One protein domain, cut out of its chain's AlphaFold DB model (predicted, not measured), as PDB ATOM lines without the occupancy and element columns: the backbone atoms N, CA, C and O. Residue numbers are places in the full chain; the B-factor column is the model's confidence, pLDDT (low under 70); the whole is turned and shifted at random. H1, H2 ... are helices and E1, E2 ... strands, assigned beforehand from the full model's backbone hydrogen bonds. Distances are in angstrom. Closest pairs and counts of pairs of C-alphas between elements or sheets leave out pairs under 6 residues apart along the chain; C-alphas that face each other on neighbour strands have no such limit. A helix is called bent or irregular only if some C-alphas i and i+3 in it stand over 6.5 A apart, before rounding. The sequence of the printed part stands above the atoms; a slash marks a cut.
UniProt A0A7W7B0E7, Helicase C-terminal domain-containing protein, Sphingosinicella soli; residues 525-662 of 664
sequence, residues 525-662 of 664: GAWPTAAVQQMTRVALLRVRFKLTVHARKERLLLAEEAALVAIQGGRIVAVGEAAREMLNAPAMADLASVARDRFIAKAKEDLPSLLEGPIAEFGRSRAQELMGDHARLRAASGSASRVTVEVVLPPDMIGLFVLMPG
ATOM      1  N   GLY A 525      -3.620  38.268  -4.551       91.38
ATOM      2  CA  GLY A 525      -2.739  39.426  -4.520       91.38
ATOM      3  C   GLY A 525      -2.644  40.026  -3.129       91.38
ATOM      4  O   GLY A 525      -3.497  39.776  -2.279       91.38
ATOM      5  N   ALA A 526      -1.592  40.803  -2.899       94.00
ATOM      6  CA  ALA A 526      -1.438  41.604  -1.694       94.00
ATOM      7  C   ALA A 526      -0.845  42.964  -2.063       94.00
ATOM      8  O   ALA A 526       0.100  43.001  -2.852       94.00
ATOM      9  N   TRP A 527      -1.394  44.054  -1.525       94.12
ATOM     10  CA  TRP A 527      -0.896  45.416  -1.760       94.12
ATOM     11  C   TRP A 527      -1.298  46.383  -0.630       94.12
ATOM     12  O   TRP A 527      -2.314  46.167   0.039       94.12
ATOM     13  N   PRO A 528      -0.502  47.440  -0.388       95.06
ATOM     14  CA  PRO A 528      -0.883  48.543   0.483       95.06
ATOM     15  C   PRO A 528      -1.898  49.462  -0.210       95.06
ATOM     16  O   PRO A 528      -1.758  49.781  -1.392       95.06
ATOM     17  N   THR A 529      -2.909  49.916   0.522       94.62
ATOM     18  CA  THR A 529      -3.925  50.860   0.042       94.62
ATOM     19  C   THR A 529      -4.399  51.770   1.174       94.62
ATOM     20  O   THR A 529      -4.405  51.378   2.341       94.62
ATOM     21  N   ALA A 530      -4.839  52.981   0.829       93.31
ATOM     22  CA  ALA A 530      -5.443  53.919   1.775       93.31
ATOM     23  C   ALA A 530      -6.859  53.498   2.213       93.31
ATOM     24  O   ALA A 530      -7.390  54.033   3.184       93.31
ATOM     25  N   ALA A 531      -7.484  52.543   1.513       93.19
ATOM     26  CA  ALA A 531      -8.862  52.135   1.783       93.19
ATOM     27  C   ALA A 531      -9.046  51.321   3.072       93.19
ATOM     28  O   ALA A 531     -10.180  51.100   3.495       93.19
ATOM     29  N   VAL A 532      -7.961  50.857   3.703       93.56
ATOM     30  CA  VAL A 532      -8.034  50.046   4.923       93.56
ATOM     31  C   VAL A 532      -7.073  50.561   5.992       93.56
ATOM     32  O   VAL A 532      -5.926  50.888   5.713       93.56
ATOM     33  N   GLN A 533      -7.531  50.593   7.244       92.50
ATOM     34  CA  GLN A 533      -6.707  50.968   8.407       92.50
ATOM     35  C   GLN A 533      -6.091  49.757   9.118       92.50
ATOM     36  O   GLN A 533      -5.195  49.897   9.946       92.50
ATOM     37  N   GLN A 534      -6.565  48.553   8.799       93.62
ATOM     38  CA  GLN A 534      -6.055  47.289   9.320       93.62
ATOM     39  C   GLN A 534      -5.910  46.283   8.180       93.62
ATOM     40  O   GLN A 534      -6.557  46.412   7.138       93.62
ATOM     41  N   MET A 535      -5.079  45.257   8.383       94.50
ATOM     42  CA  MET A 535      -4.945  44.175   7.408       94.50
ATOM     43  C   MET A 535      -6.310  43.529   7.158       94.50
ATOM     44  O   MET A 535      -6.935  42.988   8.070       94.50
ATOM     45  N   THR A 536      -6.751  43.583   5.907       96.38
ATOM     46  CA  THR A 536      -8.086  43.166   5.488       96.38
ATOM     47  C   THR A 536      -7.963  42.137   4.380       96.38
ATOM     48  O   THR A 536      -7.293  42.366   3.377       96.38
ATOM     49  N   ARG A 537      -8.613  40.985   4.546       96.19
ATOM     50  CA  ARG A 537      -8.700  39.961   3.499       96.19
ATOM     51  C   ARG A 537      -9.999  40.146   2.746       96.19
ATOM     52  O   ARG A 537     -11.053  40.127   3.370       96.19
ATOM     53  N   VAL A 538      -9.937  40.292   1.433       96.62
ATOM     54  CA  VAL A 538     -11.121  40.364   0.579       96.62
ATOM     55  C   VAL A 538     -11.238  39.055  -0.190       96.62
ATOM     56  O   VAL A 538     -10.347  38.703  -0.961       96.62
ATOM     57  N   ALA A 539     -12.321  38.318   0.044       95.75
ATOM     58  CA  ALA A 539     -12.606  37.048  -0.607       95.75
ATOM     59  C   ALA A 539     -13.760  37.211  -1.602       95.75
ATOM     60  O   ALA A 539     -14.839  37.680  -1.239       95.75
ATOM     61  N   LEU A 540     -13.522  36.808  -2.851       94.56
ATOM     62  CA  LEU A 540     -14.545  36.667  -3.882       94.56
ATOM     63  C   LEU A 540     -15.021  35.214  -3.889       94.56
ATOM     64  O   LEU A 540     -14.248  34.296  -4.166       94.56
ATOM     65  N   LEU A 541     -16.296  35.018  -3.579       95.19
ATOM     66  CA  LEU A 541     -16.918  33.726  -3.334       95.19
ATOM     67  C   LEU A 541     -17.951  33.411  -4.414       95.19
ATOM     68  O   LEU A 541     -18.708  34.292  -4.819       95.19
ATOM     69  N   ARG A 542     -18.054  32.135  -4.795       95.50
ATOM     70  CA  ARG A 542     -19.258  31.582  -5.420       95.50
ATOM     71  C   ARG A 542     -20.051  30.816  -4.374       95.50
ATOM     72  O   ARG A 542     -19.660  29.722  -3.961       95.50
ATOM     73  N   VAL A 543     -21.174  31.383  -3.957       95.56
ATOM     74  CA  VAL A 543     -22.102  30.749  -3.021       95.56
ATOM     75  C   VAL A 543     -23.168  30.018  -3.823       95.56
ATOM     76  O   VAL A 543     -23.743  30.577  -4.754       95.56
ATOM     77  N   ARG A 544     -23.434  28.757  -3.481       97.19
ATOM     78  CA  ARG A 544     -24.503  27.976  -4.110       97.19
ATOM     79  C   ARG A 544     -25.641  27.759  -3.136       97.19
ATOM     80  O   ARG A 544     -25.407  27.455  -1.966       97.19
ATOM     81  N   PHE A 545     -26.861  27.840  -3.644       96.75
ATOM     82  CA  PHE A 545     -28.078  27.635  -2.878       96.75
ATOM     83  C   PHE A 545     -28.934  26.538  -3.503       96.75
ATOM     84  O   PHE A 545     -29.106  26.471  -4.721       96.75
ATOM     85  N   LYS A 546     -29.505  25.695  -2.649       96.88
ATOM     86  CA  LYS A 546     -30.602  24.787  -2.971       96.88
ATOM     87  C   LYS A 546     -31.902  25.477  -2.591       96.88
ATOM     88  O   LYS A 546     -32.108  25.800  -1.425       96.88
ATOM     89  N   LEU A 547     -32.762  25.710  -3.573       95.81
ATOM     90  CA  LEU A 547     -34.080  26.293  -3.366       95.81
ATOM     91  C   LEU A 547     -35.126  25.201  -3.554       95.81
ATOM     92  O   LEU A 547     -35.285  24.681  -4.660       95.81
ATOM     93  N   THR A 548     -35.864  24.875  -2.499       95.44
ATOM     94  CA  THR A 548     -36.951  23.894  -2.570       95.44
ATOM     95  C   THR A 548     -38.279  24.625  -2.543       95.44
ATOM     96  O   THR A 548     -38.659  25.236  -1.543       95.44
ATOM     97  N   VAL A 549     -39.001  24.581  -3.662       91.88
ATOM     98  CA  VAL A 549     -40.349  25.144  -3.773       91.88
ATOM     99  C   VAL A 549     -41.357  24.075  -3.358       91.88
ATOM    100  O   VAL A 549     -41.580  23.104  -4.086       91.88
ATOM    101  N   HIS A 550     -41.987  24.267  -2.201       90.12
ATOM    102  CA  HIS A 550     -43.037  23.397  -1.679       90.12
ATOM    103  C   HIS A 550     -44.387  23.790  -2.294       90.12
ATOM    104  O   HIS A 550     -45.098  24.675  -1.811       90.12
ATOM    105  N   ALA A 551     -44.718  23.132  -3.402       83.00
ATOM    106  CA  ALA A 551     -46.028  23.168  -4.046       83.00
ATOM    107  C   ALA A 551     -46.622  21.745  -4.081       83.00
ATOM    108  O   ALA A 551     -46.110  20.843  -3.426       83.00
ATOM    109  N   ARG A 552     -47.684  21.503  -4.869       80.62
ATOM    110  CA  ARG A 552     -48.258  20.144  -5.044       80.62
ATOM    111  C   ARG A 552     -47.224  19.102  -5.486       80.62
ATOM    112  O   ARG A 552     -47.365  17.929  -5.168       80.62
ATOM    113  N   LYS A 553     -46.212  19.540  -6.235       84.69
ATOM    114  CA  LYS A 553     -45.007  18.780  -6.549       84.69
ATOM    115  C   LYS A 553     -43.822  19.605  -6.073       84.69
ATOM    116  O   LYS A 553     -43.722  20.778  -6.438       84.69
ATOM    117  N   GLU A 554     -42.955  19.004  -5.269       88.75
ATOM    118  CA  GLU A 554     -41.724  19.669  -4.860       88.75
ATOM    119  C   GLU A 554     -40.811  19.865  -6.066       88.75
ATOM    120  O   GLU A 554     -40.627  18.967  -6.895       88.75
ATOM    121  N   ARG A 555     -40.258  21.071  -6.174       91.38
ATOM    122  CA  ARG A 555     -39.282  21.417  -7.201       91.38
ATOM    123  C   ARG A 555     -38.023  21.919  -6.522       91.38
ATOM    124  O   ARG A 555     -38.058  22.948  -5.851       91.38
ATOM    125  N   LEU A 556     -36.929  21.201  -6.743       93.56
ATOM    126  CA  LEU A 556     -35.594  21.624  -6.353       93.56
ATOM    127  C   LEU A 556     -34.979  22.459  -7.482       93.56
ATOM    128  O   LEU A 556     -34.999  22.055  -8.645       93.56
ATOM    129  N   LEU A 557     -34.442  23.620  -7.128       94.06
ATOM    130  CA  LEU A 557     -33.683  24.508  -7.999       94.06
ATOM    131  C   LEU A 557     -32.295  24.732  -7.394       94.06
ATOM    132  O   LEU A 557     -32.137  24.758  -6.173       94.06
ATOM    133  N   LEU A 558     -31.300  24.911  -8.257       94.81
ATOM    134  CA  LEU A 558     -29.962  25.341  -7.871       94.81
ATOM    135  C   LEU A 558     -29.762  26.777  -8.344       94.81
ATOM    136  O   LEU A 558     -30.066  27.091  -9.494       94.81
ATOM    137  N   ALA A 559     -29.263  27.628  -7.455       92.12
ATOM    138  CA  ALA A 559     -28.882  28.999  -7.765       92.12
ATOM    139  C   ALA A 559     -27.437  29.252  -7.330       92.12
ATOM    140  O   ALA A 559     -26.970  28.681  -6.342       92.12
ATOM    141  N   GLU A 560     -26.741  30.117  -8.061       93.25
ATOM    142  CA  GLU A 560     -25.389  30.561  -7.733       93.25
ATOM    143  C   GLU A 560     -25.381  32.084  -7.558       93.25
ATOM    144  O   GLU A 560     -26.046  32.808  -8.299       93.25
ATOM    145  N   GLU A 561     -24.622  32.566  -6.578       91.31
ATOM    146  CA  GLU A 561     -24.420  33.984  -6.286       91.31
ATOM    147  C   GLU A 561     -22.920  34.262  -6.154       91.31
ATOM    148  O   GLU A 561     -22.201  33.532  -5.465       91.31
ATOM    149  N   ALA A 562     -22.444  35.328  -6.798       91.19
ATOM    150  CA  ALA A 562     -21.107  35.853  -6.554       91.19
ATOM    151  C   ALA A 562     -21.167  36.854  -5.394       91.19
ATOM    152  O   ALA A 562     -21.898  37.840  -5.468       91.19
ATOM    153  N   ALA A 563     -20.388  36.619  -4.341       92.62
ATOM    154  CA  ALA A 563     -20.351  37.474  -3.161       92.62
ATOM    155  C   ALA A 563     -18.922  37.931  -2.869       92.62
ATOM    156  O   ALA A 563     -17.982  37.143  -2.934       92.62
ATOM    157  N   LEU A 564     -18.764  39.205  -2.519       93.62
ATOM    158  CA  LEU A 564     -17.491  39.767  -2.083       93.62
ATOM    159  C   LEU A 564     -17.574  40.059  -0.586       93.62
ATOM    160  O   LEU A 564     -18.501  40.749  -0.156       93.62
ATOM    161  N   VAL A 565     -16.631  39.534   0.196       96.25
ATOM    162  CA  VAL A 565     -16.596  39.706   1.656       96.25
ATOM    163  C   VAL A 565     -15.225  40.194   2.112       96.25
ATOM    164  O   VAL A 565     -14.200  39.644   1.716       96.25
ATOM    165  N   ALA A 566     -15.203  41.226   2.953       97.12
ATOM    166  CA  ALA A 566     -14.000  41.754   3.583       97.12
ATOM    167  C   ALA A 566     -13.916  41.274   5.036       97.12
ATOM    168  O   ALA A 566     -14.885  41.383   5.790       97.12
ATOM    169  N   ILE A 567     -12.761  40.744   5.431       96.62
ATOM    170  CA  ILE A 567     -12.540  40.057   6.703       96.62
ATOM    171  C   ILE A 567     -11.365  40.703   7.441       96.62
ATOM    172  O   ILE A 567     -10.259  40.789   6.902       96.62
ATOM    173  N   GLN A 568     -11.591  41.085   8.698       94.81
ATOM    174  CA  GLN A 568     -10.577  41.590   9.629       94.81
ATOM    175  C   GLN A 568     -10.642  40.785  10.928       94.81
ATOM    176  O   GLN A 568     -11.721  40.574  11.478       94.81
ATOM    177  N   GLY A 569      -9.499  40.286  11.411       87.38
ATOM    178  CA  GLY A 569      -9.435  39.544  12.679       87.38
ATOM    179  C   GLY A 569     -10.404  38.353  12.779       87.38
ATOM    180  O   GLY A 569     -10.922  38.082  13.858       87.38
ATOM    181  N   GLY A 570     -10.708  37.682  11.660       87.50
ATOM    182  CA  GLY A 570     -11.655  36.559  11.613       87.50
ATOM    183  C   GLY A 570     -13.139  36.952  11.599       87.50
ATOM    184  O   GLY A 570     -13.993  36.078  11.710       87.50
ATOM    185  N   ARG A 571     -13.470  38.238  11.443       93.44
ATOM    186  CA  ARG A 571     -14.850  38.740  11.352       93.44
ATOM    187  C   ARG A 571     -15.080  39.429  10.014       93.44
ATOM    188  O   ARG A 571     -14.199  40.134   9.525       93.44
ATOM    189  N   ILE A 572     -16.264  39.245   9.437       95.75
ATOM    190  CA  ILE A 572     -16.675  39.981   8.236       95.75
ATOM    191  C   ILE A 572     -17.020  41.415   8.642       95.75
ATOM    192  O   ILE A 572     -17.849  41.623   9.526       95.75
ATOM    193  N   VAL A 573     -16.363  42.384   8.008       96.06
ATOM    194  CA  VAL A 573     -16.522  43.822   8.287       96.06
ATOM    195  C   VAL A 573     -17.240  44.571   7.168       96.06
ATOM    196  O   VAL A 573     -17.835  45.611   7.424       96.06
ATOM    197  N   ALA A 574     -17.215  44.044   5.942       95.38
ATOM    198  CA  ALA A 574     -17.939  44.603   4.804       95.38
ATOM    199  C   ALA A 574     -18.310  43.503   3.803       95.38
ATOM    200  O   ALA A 574     -17.628  42.481   3.704       95.38
ATOM    201  N   VAL A 575     -19.388  43.725   3.052       93.56
ATOM    202  CA  VAL A 575     -19.884  42.827   2.000       93.56
ATOM    203  C   VAL A 575     -20.348  43.643   0.795       93.56
ATOM    204  O   VAL A 575     -20.660  44.825   0.937       93.56
ATOM    205  N   GLY A 576     -20.412  43.022  -0.383       89.81
ATOM    206  CA  GLY A 576     -20.970  43.660  -1.580       89.81
ATOM    207  C   GLY A 576     -20.194  44.916  -1.987       89.81
ATOM    208  O   GLY A 576     -18.979  44.848  -2.167       89.81
ATOM    209  N   GLU A 577     -20.894  46.045  -2.124       88.31
ATOM    210  CA  GLU A 577     -20.327  47.300  -2.639       88.31
ATOM    211  C   GLU A 577     -19.217  47.868  -1.748       88.31
ATOM    212  O   GLU A 577     -18.140  48.176  -2.241       88.31
ATOM    213  N   ALA A 578     -19.390  47.878  -0.424       91.62
ATOM    214  CA  ALA A 578     -18.358  48.379   0.489       91.62
ATOM    215  C   ALA A 578     -17.052  47.557   0.410       91.62
ATOM    216  O   ALA A 578     -15.953  48.102   0.470       91.62
ATOM    217  N   ALA A 579     -17.150  46.234   0.229       93.31
ATOM    218  CA  ALA A 579     -15.970  45.396  -0.003       93.31
ATOM    219  C   ALA A 579     -15.358  45.637  -1.398       93.31
ATOM    220  O   ALA A 579     -14.148  45.486  -1.586       93.31
ATOM    221  N   ARG A 580     -16.189  46.009  -2.377       89.94
ATOM    222  CA  ARG A 580     -15.788  46.289  -3.759       89.94
ATOM    223  C   ARG A 580     -15.051  47.613  -3.866       89.94
ATOM    224  O   ARG A 580     -14.021  47.651  -4.529       89.94
ATOM    225  N   GLU A 581     -15.504  48.644  -3.161       90.88
ATOM    226  CA  GLU A 581     -14.804  49.922  -3.016       90.88
ATOM    227  C   GLU A 581     -13.396  49.721  -2.444       90.88
ATOM    228  O   GLU A 581     -12.426  50.217  -3.017       90.88
ATOM    229  N   MET A 582     -13.260  48.912  -1.382       93.38
ATOM    230  CA  MET A 582     -11.950  48.576  -0.808       93.38
ATOM    231  C   MET A 582     -11.035  47.879  -1.821       93.38
ATOM    232  O   MET A 582      -9.854  48.203  -1.908       93.38
ATOM    233  N   LEU A 583     -11.568  46.923  -2.591       90.25
ATOM    234  CA  LEU A 583     -10.802  46.191  -3.602       90.25
ATOM    235  C   LEU A 583     -10.430  47.068  -4.810       90.25
ATOM    236  O   LEU A 583      -9.367  46.885  -5.397       90.25
ATOM    237  N   ASN A 584     -11.305  48.004  -5.182       89.12
ATOM    238  CA  ASN A 584     -11.127  48.915  -6.312       89.12
ATOM    239  C   ASN A 584     -10.213  50.103  -6.008       89.12
ATOM    240  O   ASN A 584      -9.834  50.812  -6.948       89.12
ATOM    241  N   ALA A 585      -9.887  50.332  -4.736       90.81
ATOM    242  CA  ALA A 585      -8.989  51.392  -4.323       90.81
ATOM    243  C   ALA A 585      -7.570  51.158  -4.871       90.81
ATOM    244  O   ALA A 585      -7.066  50.030  -4.833       90.81
ATOM    245  N   PRO A 586      -6.902  52.212  -5.372       88.38
ATOM    246  CA  PRO A 586      -5.572  52.078  -5.943       88.38
ATOM    247  C   PRO A 586      -4.563  51.597  -4.893       88.38
ATOM    248  O   PRO A 586      -4.671  51.899  -3.696       88.38
ATOM    249  N   ALA A 587      -3.566  50.846  -5.360       90.56
ATOM    250  CA  ALA A 587      -2.400  50.523  -4.557       90.56
ATOM    251  C   ALA A 587      -1.552  51.787  -4.355       90.56
ATOM    252  O   ALA A 587      -1.368  52.568  -5.287       90.56
ATOM    253  N   MET A 588      -1.034  51.987  -3.143       92.31
ATOM    254  CA  MET A 588      -0.163  53.131  -2.835       92.31
ATOM    255  C   MET A 588       1.298  52.878  -3.207       92.31
ATOM    256  O   MET A 588       2.035  53.816  -3.490       92.31
ATOM    257  N   ALA A 589       1.721  51.617  -3.186       87.31
ATOM    258  CA  ALA A 589       3.079  51.207  -3.501       87.31
ATOM    259  C   ALA A 589       3.107  49.740  -3.939       87.31
ATOM    260  O   ALA A 589       2.245  48.947  -3.547       87.31
ATOM    261  N   ASP A 590       4.138  49.372  -4.693       86.50
ATOM    262  CA  ASP A 590       4.423  47.976  -5.003       86.50
ATOM    263  C   ASP A 590       5.123  47.283  -3.832       86.50
ATOM    264  O   ASP A 590       6.021  47.827  -3.185       86.50
ATOM    265  N   LEU A 591       4.739  46.034  -3.578       88.00
ATOM    266  CA  LEU A 591       5.448  45.170  -2.638       88.00
ATOM    267  C   LEU A 591       6.555  44.402  -3.344       88.00
ATOM    268  O   LEU A 591       6.357  43.858  -4.432       88.00
ATOM    269  N   ALA A 592       7.676  44.219  -2.646       90.56
ATOM    270  CA  ALA A 592       8.659  43.214  -3.026       90.56
ATOM    271  C   ALA A 592       7.988  41.831  -3.144       90.56
ATOM    272  O   ALA A 592       7.195  41.445  -2.277       90.56
ATOM    273  N   SER A 593       8.335  41.071  -4.188       89.25
ATOM    274  CA  SER A 593       7.727  39.767  -4.504       89.25
ATOM    275  C   SER A 593       7.691  38.826  -3.297       89.25
ATOM    276  O   SER A 593       6.633  38.312  -2.949       89.25
ATOM    277  N   VAL A 594       8.806  38.712  -2.574       93.31
ATOM    278  CA  VAL A 594       8.930  37.873  -1.369       93.31
ATOM    279  C   VAL A 594       7.944  38.284  -0.268       93.31
ATOM    280  O   VAL A 594       7.344  37.432   0.388       93.31
ATOM    281  N   ALA A 595       7.749  39.589  -0.055       91.06
ATOM    282  CA  ALA A 595       6.817  40.088   0.953       91.06
ATOM    283  C   ALA A 595       5.364  39.809   0.549       91.06
ATOM    284  O   ALA A 595       4.580  39.324   1.367       91.06
ATOM    285  N   ARG A 596       5.024  40.062  -0.721       92.56
ATOM    286  CA  ARG A 596       3.706  39.763  -1.295       92.56
ATOM    287  C   ARG A 596       3.369  38.277  -1.159       92.56
ATOM    288  O   ARG A 596       2.304  37.937  -0.647       92.56
ATOM    289  N   ASP A 597       4.294  37.404  -1.543       92.50
ATOM    290  CA  ASP A 597       4.102  35.955  -1.509       92.50
ATOM    291  C   ASP A 597       3.933  35.446  -0.073       92.50
ATOM    292  O   ASP A 597       3.081  34.596   0.182       92.50
ATOM    293  N   ARG A 598       4.653  36.033   0.897       94.94
ATOM    294  CA  ARG A 598       4.472  35.740   2.328       94.94
ATOM    295  C   ARG A 598       3.054  36.061   2.809       94.94
ATOM    296  O   ARG A 598       2.453  35.247   3.509       94.94
ATOM    297  N   PHE A 599       2.504  37.225   2.451       94.62
ATOM    298  CA  PHE A 599       1.138  37.597   2.845       94.62
ATOM    299  C   PHE A 599       0.082  36.716   2.175       94.62
ATOM    300  O   PHE A 599      -0.864  36.287   2.836       94.62
ATOM    301  N   ILE A 600       0.267  36.388   0.893       93.75
ATOM    302  CA  ILE A 600      -0.619  35.472   0.166       93.75
ATOM    303  C   ILE A 600      -0.571  34.070   0.788       93.75
ATOM    304  O   ILE A 600      -1.620  33.471   1.018       93.75
ATOM    305  N   ALA A 601       0.620  33.548   1.092       95.31
ATOM    306  CA  ALA A 601       0.787  32.243   1.729       95.31
ATOM    307  C   ALA A 601       0.088  32.195   3.093       95.31
ATOM    308  O   ALA A 601      -0.657  31.254   3.363       95.31
ATOM    309  N   LYS A 602       0.235  33.250   3.907       94.62
ATOM    310  CA  LYS A 602      -0.454  33.336   5.197       94.62
ATOM    311  C   LYS A 602      -1.977  33.408   5.047       94.62
ATOM    312  O   LYS A 602      -2.705  32.767   5.798       94.62
ATOM    313  N   ALA A 603      -2.480  34.153   4.064       93.38
ATOM    314  CA  ALA A 603      -3.915  34.207   3.790       93.38
ATOM    315  C   ALA A 603      -4.477  32.847   3.334       93.38
ATOM    316  O   ALA A 603      -5.591  32.497   3.718       93.38
ATOM    317  N   LYS A 604      -3.703  32.072   2.561       93.25
ATOM    318  CA  LYS A 604      -4.056  30.701   2.160       93.25
ATOM    319  C   LYS A 604      -4.062  29.731   3.343       93.25
ATOM    320  O   LYS A 604      -4.962  28.907   3.425       93.25
ATOM    321  N   GLU A 605      -3.087  29.840   4.244       95.06
ATOM    322  CA  GLU A 605      -3.007  29.012   5.456       95.06
ATOM    323  C   GLU A 605      -4.238  29.203   6.353       95.06
ATOM    324  O   GLU A 605      -4.808  28.236   6.847       95.06
ATOM    325  N   ASP A 606      -4.698  30.446   6.506       92.25
ATOM    326  CA  ASP A 606      -5.848  30.761   7.352       92.25
ATOM    327  C   ASP A 606      -7.201  30.434   6.676       92.25
ATOM    328  O   ASP A 606      -8.243  30.421   7.339       92.25
ATOM    329  N   LEU A 607      -7.211  30.157   5.367       91.06
ATOM    330  CA  LEU A 607      -8.422  29.996   4.558       91.06
ATOM    331  C   LEU A 607      -9.389  28.906   5.056       91.06
ATOM    332  O   LEU A 607     -10.584  29.203   5.108       91.06
ATOM    333  N   PRO A 608      -8.946  27.693   5.456       93.31
ATOM    334  CA  PRO A 608      -9.858  26.659   5.949       93.31
ATOM    335  C   PRO A 608     -10.674  27.133   7.159       93.31
ATOM    336  O   PRO A 608     -11.890  26.967   7.187       93.31
ATOM    337  N   SER A 609     -10.028  27.830   8.103       93.50
ATOM    338  CA  SER A 609     -10.704  28.379   9.286       93.50
ATOM    339  C   SER A 609     -11.729  29.463   8.931       93.50
ATOM    340  O   SER A 609     -12.800  29.538   9.533       93.50
ATOM    341  N   LEU A 610     -11.437  30.278   7.911       93.25
ATOM    342  CA  LEU A 610     -12.361  31.300   7.423       93.25
ATOM    343  C   LEU A 610     -13.571  30.677   6.719       93.25
ATOM    344  O   LEU A 610     -14.688  31.160   6.910       93.25
ATOM    345  N   LEU A 611     -13.350  29.618   5.930       93.44
ATOM    346  CA  LEU A 611     -14.394  28.889   5.203       93.44
ATOM    347  C   LEU A 611     -15.366  28.175   6.145       93.44
ATOM    348  O   LEU A 611     -16.570  28.228   5.906       93.44
ATOM    349  N   GLU A 612     -14.867  27.542   7.207       92.38
ATOM    350  CA  GLU A 612     -15.696  26.826   8.188       92.38
ATOM    351  C   GLU A 612     -16.372  27.754   9.209       92.38
ATOM    352  O   GLU A 612     -17.445  27.425   9.717       92.38
ATOM    353  N   GLY A 613     -15.769  28.913   9.491       93.62
ATOM    354  CA  GLY A 613     -16.288  29.905  10.433       93.62
ATOM    355  C   GLY A 613     -17.065  31.037   9.747       93.62
ATOM    356  O   GLY A 613     -18.191  30.824   9.284       93.62
ATOM    357  N   PRO A 614     -16.496  32.256   9.671       94.62
ATOM    358  CA  PRO A 614     -17.226  33.464   9.281       94.62
ATOM    359  C   PRO A 614     -17.852  33.394   7.881       94.62
ATOM    360  O   PRO A 614     -18.938  33.933   7.669       94.62
ATOM    361  N   ILE A 615     -17.217  32.720   6.915       95.56
ATOM    362  CA  ILE A 615     -17.759  32.596   5.552       95.56
ATOM    363  C   ILE A 615     -18.955  31.631   5.518       95.56
ATOM    364  O   ILE A 615     -19.945  31.907   4.837       95.56
ATOM    365  N   ALA A 616     -18.907  30.523   6.267       95.50
ATOM    366  CA  ALA A 616     -20.047  29.618   6.390       95.50
ATOM    367  C   ALA A 616     -21.238  30.296   7.082       95.50
ATOM    368  O   ALA A 616     -22.379  30.133   6.644       95.50
ATOM    369  N   GLU A 617     -20.986  31.077   8.135       95.50
ATOM    370  CA  GLU A 617     -22.013  31.875   8.814       95.50
ATOM    371  C   GLU A 617     -22.646  32.907   7.877       95.50
ATOM    372  O   GLU A 617     -23.874  32.995   7.808       95.50
ATOM    373  N   PHE A 618     -21.832  33.609   7.083       95.75
ATOM    374  CA  PHE A 618     -22.318  34.514   6.042       95.75
ATOM    375  C   PHE A 618     -23.207  33.798   5.023       95.75
ATOM    376  O   PHE A 618     -24.317  34.255   4.756       95.75
ATOM    377  N   GLY A 619     -22.780  32.642   4.507       95.69
ATOM    378  CA  GLY A 619     -23.578  31.857   3.563       95.69
ATOM    379  C   GLY A 619     -24.935  31.427   4.138       95.69
ATOM    380  O   GLY A 619     -25.955  31.510   3.453       95.69
ATOM    381  N   ARG A 620     -24.977  31.019   5.416       96.00
ATOM    382  CA  ARG A 620     -26.231  30.670   6.110       96.00
ATOM    383  C   ARG A 620     -27.129  31.891   6.318       96.00
ATOM    384  O   ARG A 620     -28.331  31.794   6.086       96.00
ATOM    385  N   SER A 621     -26.559  33.029   6.719       95.50
ATOM    386  CA  SER A 621     -27.297  34.289   6.868       95.50
ATOM    387  C   SER A 621     -27.893  34.745   5.533       95.50
ATOM    388  O   SER A 621     -29.075  35.080   5.467       95.50
ATOM    389  N   ARG A 622     -27.127  34.637   4.441       94.19
ATOM    390  CA  ARG A 622     -27.597  34.961   3.092       94.19
ATOM    391  C   ARG A 622     -28.740  34.054   2.634       94.19
ATOM    392  O   ARG A 622     -29.714  34.540   2.067       94.19
ATOM    393  N   ALA A 623     -28.675  32.754   2.933       95.62
ATOM    394  CA  ALA A 623     -29.774  31.828   2.649       95.62
ATOM    395  C   ALA A 623     -31.069  32.214   3.394       95.62
ATOM    396  O   ALA A 623     -32.153  32.161   2.815       95.62
ATOM    397  N   GLN A 624     -30.966  32.649   4.656       95.88
ATOM    398  CA  GLN A 624     -32.120  33.132   5.424       95.88
ATOM    399  C   GLN A 624     -32.720  34.409   4.824       95.88
ATOM    400  O   GLN A 624     -33.943  34.517   4.734       95.88
ATOM    401  N   GLU A 625     -31.882  35.346   4.377       93.06
ATOM    402  CA  GLU A 625     -32.339  36.561   3.700       93.06
ATOM    403  C   GLU A 625     -33.091  36.224   2.404       93.06
ATOM    404  O   GLU A 625     -34.235  36.639   2.235       93.06
ATOM    405  N   LEU A 626     -32.505  35.386   1.538       92.62
ATOM    406  CA  LEU A 626     -33.132  34.936   0.288       92.62
ATOM    407  C   LEU A 626     -34.465  34.213   0.530       92.62
ATOM    408  O   LEU A 626     -35.421  34.383  -0.229       92.62
ATOM    409  N   MET A 627     -34.559  33.420   1.600       94.19
ATOM    410  CA  MET A 627     -35.813  32.786   2.006       94.19
ATOM    411  C   MET A 627     -36.875  33.827   2.397       94.19
ATOM    412  O   MET A 627     -38.037  33.691   2.011       94.19
ATOM    413  N   GLY A 628     -36.484  34.875   3.128       92.69
ATOM    414  CA  GLY A 628     -37.358  35.995   3.480       92.69
ATOM    415  C   GLY A 628     -37.824  36.791   2.259       92.69
ATOM    416  O   GLY A 628     -39.010  37.107   2.153       92.69
ATOM    417  N   ASP A 629     -36.922  37.058   1.315       91.12
ATOM    418  CA  ASP A 629     -37.219  37.739   0.049       91.12
ATOM    419  C   ASP A 629     -38.234  36.924  -0.779       91.12
ATOM    420  O   ASP A 629     -39.259  37.448  -1.222       91.12
ATOM    421  N   HIS A 630     -38.040  35.602  -0.885       90.56
ATOM    422  CA  HIS A 630     -39.016  34.711  -1.516       90.56
ATOM    423  C   HIS A 630     -40.378  34.713  -0.818       90.56
ATOM    424  O   HIS A 630     -41.402  34.650  -1.501       90.56
ATOM    425  N   ALA A 631     -40.412  34.756   0.516       88.50
ATOM    426  CA  ALA A 631     -41.663  34.786   1.265       88.50
ATOM    427  C   ALA A 631     -42.454  36.075   0.999       88.50
ATOM    428  O   ALA A 631     -43.663  36.001   0.774       88.50
ATOM    429  N   ARG A 632     -41.783  37.236   0.954       87.56
ATOM    430  CA  ARG A 632     -42.426  38.530   0.668       87.56
ATOM    431  C   ARG A 632     -43.007  38.591  -0.740       87.56
ATOM    432  O   ARG A 632     -44.201  38.843  -0.881       87.56
ATOM    433  N   LEU A 633     -42.214  38.267  -1.765       87.00
ATOM    434  CA  LEU A 633     -42.682  38.282  -3.158       87.00
ATOM    435  C   LEU A 633     -43.828  37.281  -3.396       87.00
ATOM    436  O   LEU A 633     -44.763  37.535  -4.161       87.00
ATOM    437  N   ARG A 634     -43.793  36.122  -2.725       82.56
ATOM    438  CA  ARG A 634     -44.883  35.139  -2.813       82.56
ATOM    439  C   ARG A 634     -46.153  35.596  -2.110       82.56
ATOM    440  O   ARG A 634     -47.229  35.393  -2.663       82.56
ATOM    441  N   ALA A 635     -46.038  36.251  -0.957       82.12
ATOM    442  CA  ALA A 635     -47.180  36.875  -0.299       82.12
ATOM    443  C   ALA A 635     -47.807  37.973  -1.179       82.12
ATOM    444  O   ALA A 635     -49.022  37.969  -1.359       82.12
ATOM    445  N   ALA A 636     -46.986  38.835  -1.791       78.94
ATOM    446  CA  ALA A 636     -47.443  39.899  -2.690       78.94
ATOM    447  C   ALA A 636     -48.135  39.352  -3.958       78.94
ATOM    448  O   ALA A 636     -49.176  39.849  -4.362       78.94
ATOM    449  N   SER A 637     -47.634  38.249  -4.535       71.81
ATOM    450  CA  SER A 637     -48.292  37.544  -5.662       71.81
ATOM    451  C   SER A 637     -49.540  36.733  -5.286       71.81
ATOM    452  O   SER A 637     -50.125  36.091  -6.159       71.81
ATOM    453  N   GLY A 638     -49.927  36.669  -4.008       71.06
ATOM    454  CA  GLY A 638     -51.007  35.789  -3.547       71.06
ATOM    455  C   GLY A 638     -50.680  34.289  -3.639       71.06
ATOM    456  O   GLY A 638     -51.579  33.448  -3.591       71.06
ATOM    457  N   SER A 639     -49.402  33.916  -3.779       72.38
ATOM    458  CA  SER A 639     -48.970  32.520  -3.857       72.38
ATOM    459  C   SER A 639     -48.832  31.890  -2.469       72.38
ATOM    460  O   SER A 639     -48.028  32.325  -1.651       72.38
ATOM    461  N   ALA A 640     -49.528  30.773  -2.232       67.12
ATOM    462  CA  ALA A 640     -49.449  30.017  -0.974       67.12
ATOM    463  C   ALA A 640     -48.229  29.071  -0.867       67.12
ATOM    464  O   ALA A 640     -48.107  28.314   0.095       67.12
ATOM    465  N   SER A 641     -47.349  29.043  -1.874       74.06
ATOM    466  CA  SER A 641     -46.214  28.109  -1.906       74.06
ATOM    467  C   SER A 641     -45.050  28.597  -1.042       74.06
ATOM    468  O   SER A 641     -44.606  29.737  -1.165       74.06
ATOM    469  N   ARG A 642     -44.518  27.719  -0.185       87.00
ATOM    470  CA  ARG A 642     -43.356  28.023   0.664       87.00
ATOM    471  C   ARG A 642     -42.065  27.682  -0.073       87.00
ATOM    472  O   ARG A 642     -42.004  26.661  -0.752       87.00
ATOM    473  N   VAL A 643     -41.025  28.494   0.093       91.94
ATOM    474  CA  VAL A 643     -39.677  28.193  -0.410       91.94
ATOM    475  C   VAL A 643     -38.738  28.044   0.770       91.94
ATOM    476  O   VAL A 643     -38.749  28.890   1.660       91.94
ATOM    477  N   THR A 644     -37.937  26.987   0.778       95.56
ATOM    478  CA  THR A 644     -36.764  26.890   1.651       95.56
ATOM    479  C   THR A 644     -35.509  27.139   0.831       95.56
ATOM    480  O   THR A 644     -35.437  26.761  -0.340       95.56
ATOM    481  N   VAL A 645     -34.537  27.812   1.441       96.94
ATOM    482  CA  VAL A 645     -33.245  28.116   0.824       96.94
ATOM    483  C   VAL A 645     -32.157  27.575   1.737       96.94
ATOM    484  O   VAL A 645     -32.078  27.948   2.906       96.94
ATOM    485  N   GLU A 646     -31.326  26.690   1.205       96.88
ATOM    486  CA  GLU A 646     -30.209  26.078   1.920       96.88
ATOM    487  C   GLU A 646     -28.903  26.399   1.201       96.88
ATOM    488  O   GLU A 646     -28.790  26.214  -0.009       96.88
ATOM    489  N   VAL A 647     -27.898  26.865   1.939       97.38
ATOM    490  CA  VAL A 647     -26.558  27.088   1.387       97.38
ATOM    491  C   VAL A 647     -25.801  25.766   1.256       97.38
ATOM    492  O   VAL A 647     -25.845  24.913   2.143       97.38
ATOM    493  N   VAL A 648     -25.071  25.601   0.157       96.56
ATOM    494  CA  VAL A 648     -24.104  24.514  -0.021       96.56
ATOM    495  C   VAL A 648     -22.745  24.999   0.477       96.56
ATOM    496  O   VAL A 648     -22.226  26.000  -0.014       96.56
ATOM    497  N   LEU A 649     -22.186  24.297   1.463       94.94
ATOM    498  CA  LEU A 649     -20.912  24.637   2.092       94.94
ATOM    499  C   LEU A 649     -19.827  23.590   1.778       94.94
ATOM    500  O   LEU A 649     -20.161  22.408   1.662       94.94
ATOM    501  N   PRO A 650     -18.546  24.004   1.721       94.38
ATOM    502  CA  PRO A 650     -18.082  25.399   1.714       94.38
ATOM    503  C   PRO A 650     -18.372  26.099   0.363       94.38
ATOM    504  O   PRO A 650     -18.511  25.415  -0.652       94.38
ATOM    505  N   PRO A 651     -18.470  27.443   0.314       94.50
ATOM    506  CA  PRO A 651     -18.526  28.184  -0.950       94.50
ATOM    507  C   PRO A 651     -17.232  28.015  -1.759       94.50
ATOM    508  O   PRO A 651     -16.164  27.820  -1.174       94.50
ATOM    509  N   ASP A 652     -17.291  28.160  -3.089       93.62
ATOM    510  CA  ASP A 652     -16.058  28.143  -3.886       93.62
ATOM    511  C   ASP A 652     -15.315  29.475  -3.724       93.62
ATOM    512  O   ASP A 652     -15.910  30.551  -3.832       93.62
ATOM    513  N   MET A 653     -13.999  29.413  -3.539       92.25
ATOM    514  CA  MET A 653     -13.132  30.590  -3.521       92.25
ATOM    515  C   MET A 653     -12.709  30.943  -4.953       92.25
ATOM    516  O   MET A 653     -11.895  30.237  -5.549       92.25
ATOM    517  N   ILE A 654     -13.245  32.031  -5.508       92.06
ATOM    518  CA  ILE A 654     -12.855  32.528  -6.837       92.06
ATOM    519  C   ILE A 654     -11.577  33.366  -6.735       92.06
ATOM    520  O   ILE A 654     -10.695  33.234  -7.580       92.06
ATOM    521  N   GLY A 655     -11.458  34.200  -5.697       92.69
ATOM    522  CA  GLY A 655     -10.282  35.043  -5.480       92.69
ATOM    523  C   GLY A 655     -10.071  35.429  -4.018       92.69
ATOM    524  O   GLY A 655     -11.024  35.490  -3.245       92.69
ATOM    525  N   LEU A 656      -8.815  35.677  -3.642       94.62
ATOM    526  CA  LEU A 656      -8.410  36.020  -2.276       94.62
ATOM    527  C   LEU A 656      -7.320  37.095  -2.288       94.62
ATOM    528  O   LEU A 656      -6.178  36.838  -2.675       94.62
ATOM    529  N   PHE A 657      -7.662  38.287  -1.813       95.44
ATOM    530  CA  PHE A 657      -6.797  39.462  -1.830       95.44
ATOM    531  C   PHE A 657      -6.488  39.945  -0.412       95.44
ATOM    532  O   PHE A 657      -7.335  39.853   0.478       95.44
ATOM    533  N   VAL A 658      -5.279  40.456  -0.188       96.00
ATOM    534  CA  VAL A 658      -4.832  40.991   1.106       96.00
ATOM    535  C   VAL A 658      -4.538  42.480   0.963       96.00
ATOM    536  O   VAL A 658      -3.538  42.876   0.369       96.00
ATOM    537  N   LEU A 659      -5.406  43.301   1.538       95.94
ATOM    538  CA  LEU A 659      -5.251  44.746   1.593       95.94
ATOM    539  C   LEU A 659      -4.551  45.120   2.896       95.94
ATOM    540  O   LEU A 659      -4.942  44.665   3.976       95.94
ATOM    541  N   MET A 660      -3.512  45.940   2.800       94.56
ATOM    542  CA  MET A 660      -2.771  46.433   3.959       94.56
ATOM    543  C   MET A 660      -2.888  47.949   4.065       94.56
ATOM    544  O   MET A 660      -3.013  48.605   3.031       94.56
ATOM    545  N   PRO A 661      -2.804  48.510   5.280       92.06
ATOM    546  CA  PRO A 661      -2.732  49.954   5.443       92.06
ATOM    547  C   PRO A 661      -1.493  50.490   4.731       92.06
ATOM    548  O   PRO A 661      -0.393  49.970   4.935       92.06
ATOM    549  N   GLY A 662      -1.676  51.490   3.874       79.75
ATOM    550  CA  GLY A 662      -0.556  52.275   3.363       79.75
ATOM    551  C   GLY A 662      -0.003  53.196   4.448       79.75
ATOM    552  O   GLY A 662      -0.759  53.701   5.279       79.75
TER     553      GLY A 662
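What this domain is: This is residues 525 to 662 of the 664 residues of the protein "Helicase C-terminal domain-containing protein" of Sphingosinicella soli (UniProt A0A7W7B0E7). A long, twisted ribbon of three bent strands, E5, E2 and E3, makes the length of a rod, with short E1 and E4 at its edges. H2 crosses one face at one end and short H1 packs on a small part of the opposite face; the sheet curls round H1 and long H3. The 138 printed residues hold E1 E2 E3 E4 H1 H2 H3 E5; the mixed sheet's order is E1 E5 E2 E3 E4, and the class is mixed, helices and strands. The whole is loose, radius of gyration of the C-alphas 18.3 A, spanning 61 by 26 by 19 A.

Where its parts are: E5, residues 642 to 661, spans 46.4 A, ending at C-alpha 661 (-2.732, 49.954, 5.443). E2, 536 to 550, spans 40.8 A and E3, 555 to 568, 38.9 A. E1, 525 to 529, begins at C-alpha 525 (-2.739, 39.426, -4.520); E4 is 571 to 575. H1 is 577 to 584, H2 593 to 612, 29.6 A, and H3 614 to 636, 33.1 A.

How they stand to each other: E5 and E2 are antiparallel, with N 538 and O 657 at 2.8 A. The meander E2 E3 E4, each strand the antiparallel neighbour of the one before, has two hairpins, with N 541 and O 563 at 2.8 A and N 566 and O 574 at 2.8 A. E1 and E5 are parallel, with N 529 and O 660 at 2.8 A. H3 is on the sheet; C-alphas 623 and 645 are its closest to E5, 5.4 A. H2 runs across the strands at a height over the sheet of 8.2 A; C-alphas 526 and 596 are its closest to E1, 5.5 A. H1 is on the opposite face, its closest C-alphas to E3 being 566 and 579, 5.5 A. H2 is irregular, C-alphas 605 and 608 being 7.3 A apart; 14 of its 16 O i to N i+4 pairs are within hydrogen-bond range, as is every such pair in H1 and H3.

The domain as a whole: The farthest C-alphas, of Arg 552 and Ala 592, are 61.4 A apart. The printed part has no cut and no long link; residue 640 alone is under pLDDT 70.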